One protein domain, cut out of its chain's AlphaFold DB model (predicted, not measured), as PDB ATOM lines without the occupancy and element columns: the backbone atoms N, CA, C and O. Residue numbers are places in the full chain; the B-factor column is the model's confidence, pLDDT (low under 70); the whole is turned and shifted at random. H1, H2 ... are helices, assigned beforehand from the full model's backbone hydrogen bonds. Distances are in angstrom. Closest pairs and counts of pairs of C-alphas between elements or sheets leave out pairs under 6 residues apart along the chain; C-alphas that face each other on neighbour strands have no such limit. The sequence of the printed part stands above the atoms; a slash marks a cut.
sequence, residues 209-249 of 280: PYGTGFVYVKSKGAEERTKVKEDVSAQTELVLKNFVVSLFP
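What this domain is: This is residues 209 to 249 of the 280 residues of the protein "Peptidase_M13_N domain-containing protein" of Oesophagostomum dentatum (UniProt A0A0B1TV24). One long helix, H2, makes the longest axis, and a shorter helix, H1, meets it near one end, so that the two form an L with a tight corner at residues 220 and 221. Residues 209 to 216, 218 to 224 and 226 to 249 stand free, while Val 217 of H1 and Arg 225 of H2 come near each other across the inside of the L, their C-alphas 7.3 A apart. The printed part has 41 residues with two named helices, H1 then H2, and no named strand: all helix. It is extended, with a radius of gyration of the C-alphas of 15.1 A, and flat, spanning 44 by 23 by 6 A.

How they stand to each other: Start from H2, residues 222 to 247, and look back to H1, residues 209 to 219. They are close but not clearly touching; their closest C-alphas, those of Val 217 and Arg 225, are 7.3 A apart. They run opposite ways at a steep tilt of 62 degrees. In H1 and H2 every O i to N i+4 pair is within hydrogen-bond range.

Where its parts are: Find C-alpha 222 at (14.293, 0.135, -15.941); from there H2 runs 37.6 A to C-alpha 247 at (13.374, 4.901, -53.268). H1 begins at C-alpha 209, at (19.048, 19.410, -21.384), and is 15.6 A long.

The domain as a whole: The C-alphas farthest apart, those of Gly 211 and Pro 249, are 44.3 A apart. The printed part has no cut, and the link from H1 to H2 is tight. The mean pLDDT of the printed part is 91.6; look at residue 249 for the one value under 70.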
ATOM      1  N   PRO A 209      19.904  20.353 -20.658       88.44
ATOM      2  CA  PRO A 209      19.048  19.410 -21.384       88.44
ATOM      3  C   PRO A 209      19.252  17.959 -20.938       88.44
ATOM      4  O   PRO A 209      18.297  17.192 -20.819       88.44
ATOM      5  N   TYR A 210      20.494  17.576 -20.635       92.12
ATOM      6  CA  TYR A 210      20.799  16.233 -20.150       92.12
ATOM      7  C   TYR A 210      20.397  16.019 -18.691       92.12
ATOM      8  O   TYR A 210      20.079  14.896 -18.322       92.12
ATOM      9  N   GLY A 211      20.385  17.070 -17.866       93.12
ATOM     10  CA  GLY A 211      20.003  16.972 -16.459       93.12
ATOM     11  C   GLY A 211      18.525  16.625 -16.312       93.12
ATOM     12  O   GLY A 211      18.182  15.597 -15.728       93.12
ATOM     13  N   THR A 212      17.647  17.437 -16.910       91.44
ATOM     14  CA  THR A 212      16.199  17.175 -16.881       91.44
ATOM     15  C   THR A 212      15.844  15.903 -17.649       91.44
ATOM     16  O   THR A 212      15.054  15.094 -17.158       91.44
ATOM     17  N   GLY A 213      16.488  15.659 -18.796       91.44
ATOM     18  CA  GLY A 213      16.313  14.433 -19.575       91.44
ATOM     19  C   GLY A 213      16.698  13.166 -18.804       91.44
ATOM     20  O   GLY A 213      15.955  12.186 -18.818       91.44
ATOM     21  N   PHE A 214      17.815  13.184 -18.072       93.56
ATOM     22  CA  PHE A 214      18.250  12.054 -17.252       93.56
ATOM     23  C   PHE A 214      17.254  11.741 -16.133       93.56
ATOM     24  O   PHE A 214      16.884  10.579 -15.951       93.56
ATOM     25  N   VAL A 215      16.798  12.765 -15.400       93.62
ATOM     26  CA  VAL A 215      15.806  12.603 -14.324       93.62
ATOM     27  C   VAL A 215      14.506  12.028 -14.880       93.62
ATOM     28  O   VAL A 215      13.991  11.049 -14.338       93.62
ATOM     29  N   TYR A 216      14.023  12.569 -16.003       92.00
ATOM     30  CA  TYR A 216      12.817  12.089 -16.670       92.00
ATOM     31  C   TYR A 216      12.936  10.614 -17.069       92.00
ATOM     32  O   TYR A 216      12.118   9.794 -16.655       92.00
ATOM     33  N   VAL A 217      13.992  10.246 -17.802       92.00
ATOM     34  CA  VAL A 217      14.226   8.864 -18.246       92.00
ATOM     35  C   VAL A 217      14.334   7.927 -17.042       92.00
ATOM     36  O   VAL A 217      13.698   6.877 -17.018       92.00
ATOM     37  N   LYS A 218      15.088   8.303 -16.005       92.12
ATOM     38  CA  LYS A 218      15.265   7.473 -14.806       92.12
ATOM     39  C   LYS A 218      13.962   7.265 -14.025       92.12
ATOM     40  O   LYS A 218      13.787   6.185 -13.465       92.12
ATOM     41  N   SER A 219      13.053   8.244 -14.024       93.94
ATOM     42  CA  SER A 219      11.771   8.174 -13.304       93.94
ATOM     43  C   SER A 219      10.805   7.103 -13.830       93.94
ATOM     44  O   SER A 219       9.990   6.602 -13.063       93.94
ATOM     45  N   LYS A 220      10.924   6.701 -15.104       90.50
ATOM     46  CA  LYS A 220      10.060   5.692 -15.749       90.50
ATOM     47  C   LYS A 220      10.381   4.236 -15.367       90.50
ATOM     48  O   LYS A 220       9.648   3.327 -15.717       90.50
ATOM     49  N   GLY A 221      11.469   3.982 -14.635       91.50
ATOM     50  CA  GLY A 221      11.868   2.617 -14.256       91.50
ATOM     51  C   GLY A 221      12.631   1.870 -15.361       91.50
ATOM     52  O   GLY A 221      12.657   2.269 -16.521       91.50
ATOM     53  N   ALA A 222      13.394   0.829 -15.003       90.00
ATOM     54  CA  ALA A 222      14.293   0.135 -15.941       90.00
ATOM     55  C   ALA A 222      13.560  -0.666 -17.028       90.00
ATOM     56  O   ALA A 222      13.977  -0.636 -18.180       90.00
ATOM     57  N   GLU A 223      12.463  -1.327 -16.672       91.31
ATOM     58  CA  GLU A 223      11.714  -2.204 -17.574       91.31
ATOM     59  C   GLU A 223      10.991  -1.426 -18.684       91.31
ATOM     60  O   GLU A 223      11.167  -1.729 -19.864       91.31
ATOM     61  N   GLU A 224      10.263  -0.360 -18.327       93.31
ATOM     62  CA  GLU A 224       9.573   0.508 -19.294       93.31
ATOM     63  C   GLU A 224      10.568   1.137 -20.281       93.31
ATOM     64  O   GLU A 224      10.329   1.154 -21.487       93.31
ATOM     65  N   ARG A 225      11.734   1.583 -19.790       90.25
ATOM     66  CA  ARG A 225      12.802   2.145 -20.630       90.25
ATOM     67  C   ARG A 225      13.296   1.166 -21.690       90.25
ATOM     68  O   ARG A 225      13.442   1.560 -22.845       90.25
ATOM     69  N   THR A 226      13.583  -0.076 -21.306       92.56
ATOM     70  CA  THR A 226      14.083  -1.094 -22.239       92.56
ATOM     71  C   THR A 226      13.015  -1.453 -23.264       92.56
ATOM     72  O   THR A 226      13.294  -1.421 -24.460       92.56
ATOM     73  N   LYS A 227      11.768  -1.658 -22.817       95.31
ATOM     74  CA  LYS A 227      10.641  -1.983 -23.698       95.31
ATOM     75  C   LYS A 227      10.375  -0.892 -24.738       95.31
ATOM     76  O   LYS A 227      10.246  -1.188 -25.921       95.31
ATOM     77  N   VAL A 228      10.330   0.376 -24.317       94.12
ATOM     78  CA  VAL A 228      10.123   1.513 -25.232       94.12
ATOM     79  C   VAL A 228      11.295   1.651 -26.204       94.12
ATOM     80  O   VAL A 228      11.082   1.918 -27.384       94.12
ATOM     81  N   LYS A 229      12.537   1.447 -25.743       93.31
ATOM     82  CA  LYS A 229      13.717   1.485 -26.615       93.31
ATOM     83  C   LYS A 229      13.648   0.406 -27.699       93.31
ATOM     84  O   LYS A 229      13.933   0.712 -28.855       93.31
ATOM     85  N   GLU A 230      13.294  -0.824 -27.339       95.69
ATOM     86  CA  GLU A 230      13.168  -1.945 -28.278       95.69
ATOM     87  C   GLU A 230      12.058  -1.697 -29.307       95.69
ATOM     88  O   GLU A 230      12.309  -1.809 -30.506       95.69
ATOM     89  N   ASP A 231      10.877  -1.265 -28.858       96.88
ATOM     90  CA  ASP A 231       9.737  -0.977 -29.738       96.88
ATOM     91  C   ASP A 231      10.040   0.173 -30.715       96.88
ATOM     92  O   ASP A 231       9.906   0.022 -31.929       96.88
ATOM     93  N   VAL A 232      10.569   1.300 -30.222       96.00
ATOM     94  CA  VAL A 232      10.951   2.438 -31.081       96.00
ATOM     95  C   VAL A 232      12.059   2.051 -32.066       96.00
ATOM     96  O   VAL A 232      12.046   2.514 -33.208       96.00
ATOM     97  N   SER A 233      13.002   1.191 -31.663       95.31
ATOM     98  CA  SER A 233      14.059   0.703 -32.562       95.31
ATOM     99  C   SER A 233      13.473  -0.141 -33.695       95.31
ATOM    100  O   SER A 233      13.775   0.117 -34.861       95.31
ATOM    101  N   ALA A 234      12.575  -1.075 -33.370       95.81
ATOM    102  CA  ALA A 234      11.896  -1.910 -34.357       95.81
ATOM    103  C   ALA A 234      11.032  -1.075 -35.319       95.81
ATOM    104  O   ALA A 234      11.111  -1.244 -36.537       95.81
ATOM    105  N   GLN A 235      10.255  -0.121 -34.799       96.25
ATOM    106  CA  GLN A 235       9.443   0.784 -35.619       96.25
ATOM    107  C   GLN A 235      10.307   1.642 -36.551       96.25
ATOM    108  O   GLN A 235      10.001   1.772 -37.737       96.25
ATOM    109  N   THR A 236      11.411   2.193 -36.042       95.62
ATOM    110  CA  THR A 236      12.334   3.006 -36.844       95.62
ATOM    111  C   THR A 236      12.964   2.178 -37.962       95.62
ATOM    112  O   THR A 236      13.037   2.640 -39.100       95.62
ATOM    113  N   GLU A 237      13.364   0.937 -37.678       95.00
ATOM    114  CA  GLU A 237      13.926   0.036 -38.684       95.00
ATOM    115  C   GLU A 237      12.917  -0.285 -39.794       95.00
ATOM    116  O   GLU A 237      13.266  -0.257 -40.976       95.00
ATOM    117  N   LEU A 238      11.652  -0.536 -39.440       94.56
ATOM    118  CA  LEU A 238      10.584  -0.773 -40.415       94.56
ATOM    119  C   LEU A 238      10.347   0.447 -41.311       94.56
ATOM    120  O   LEU A 238      10.241   0.306 -42.532       94.56
ATOM    121  N   VAL A 239      10.308   1.647 -40.726       94.75
ATOM    122  CA  VAL A 239      10.165   2.900 -41.480       94.75
ATOM    123  C   VAL A 239      11.337   3.088 -42.443       94.75
ATOM    124  O   VAL A 239      11.120   3.376 -43.620       94.75
ATOM    125  N   LEU A 240      12.571   2.873 -41.980       93.19
ATOM    126  CA  LEU A 240      13.768   2.996 -42.813       93.19
ATOM    127  C   LEU A 240      13.782   1.971 -43.952       93.19
ATOM    128  O   LEU A 240      14.045   2.344 -45.094       93.19
ATOM    129  N   LYS A 241      13.448   0.705 -43.677       91.25
ATOM    130  CA  LYS A 241      13.357  -0.343 -44.707       91.25
ATOM    131  C   LYS A 241      12.348   0.025 -45.789       91.25
ATOM    132  O   LYS A 241      12.690  -0.003 -46.968       91.25
ATOM    133  N   ASN A 242      11.142   0.430 -45.399       92.50
ATOM    134  CA  ASN A 242      10.099   0.812 -46.351       92.50
ATOM    135  C   ASN A 242      10.487   2.044 -47.174       92.50
ATOM    136  O   ASN A 242      10.223   2.094 -48.377       92.50
ATOM    137  N   PHE A 243      11.150   3.021 -46.554       93.88
ATOM    138  CA  PHE A 243      11.643   4.204 -47.251       93.88
ATOM    139  C   PHE A 243      12.705   3.852 -48.303       93.88
ATOM    140  O   PHE A 243      12.617   4.313 -49.440       93.88
ATOM    141  N   VAL A 244      13.666   2.987 -47.961       90.88
ATOM    142  CA  VAL A 244      14.712   2.528 -48.892       90.88
ATOM    143  C   VAL A 244      14.115   1.732 -50.053       90.88
ATOM    144  O   VAL A 244      14.459   2.001 -51.202       90.88
ATOM    145  N   VAL A 245      13.191   0.806 -49.777       88.62
ATOM    146  CA  VAL A 245      12.494   0.026 -50.818       88.62
ATOM    147  C   VAL A 245      11.706   0.937 -51.762       88.62
ATOM    148  O   VAL A 245      11.735   0.741 -52.974       88.62
ATOM    149  N   SER A 246      11.048   1.970 -51.230       85.25
ATOM    150  CA  SER A 246      10.287   2.932 -52.040       85.25
ATOM    151  C   SER A 246      11.180   3.800 -52.937       85.25
ATOM    152  O   SER A 246      10.751   4.206 -54.014       85.25
ATOM    153  N   LEU A 247      12.410   4.098 -52.506       83.56
ATOM    154  CA  LEU A 247      13.374   4.901 -53.268       83.56
ATOM    155  C   LEU A 247      14.144   4.099 -54.321       83.56
ATOM    156  O   LEU A 247      14.527   4.662 -55.347       83.56
ATOM    157  N   PHE A 248      14.375   2.807 -54.082       78.81
ATOM    158  CA  PHE A 248      15.163   1.942 -54.962       78.81
ATOM    159  C   PHE A 248      14.407   0.638 -55.270       78.81
ATOM    160  O   PHE A 248      14.715  -0.403 -54.689       78.81
ATOM    161  N   PRO A 249      13.433   0.661 -56.204       64.31
ATOM    162  CA  PRO A 249      12.550  -0.480 -56.470       64.31
ATOM    163  C   PRO A 249      13.210  -1.630 -57.248       64.31
ATOM    164  O   PRO A 249      12.635  -2.709 -57.346       64.31
TER     165      PRO A 249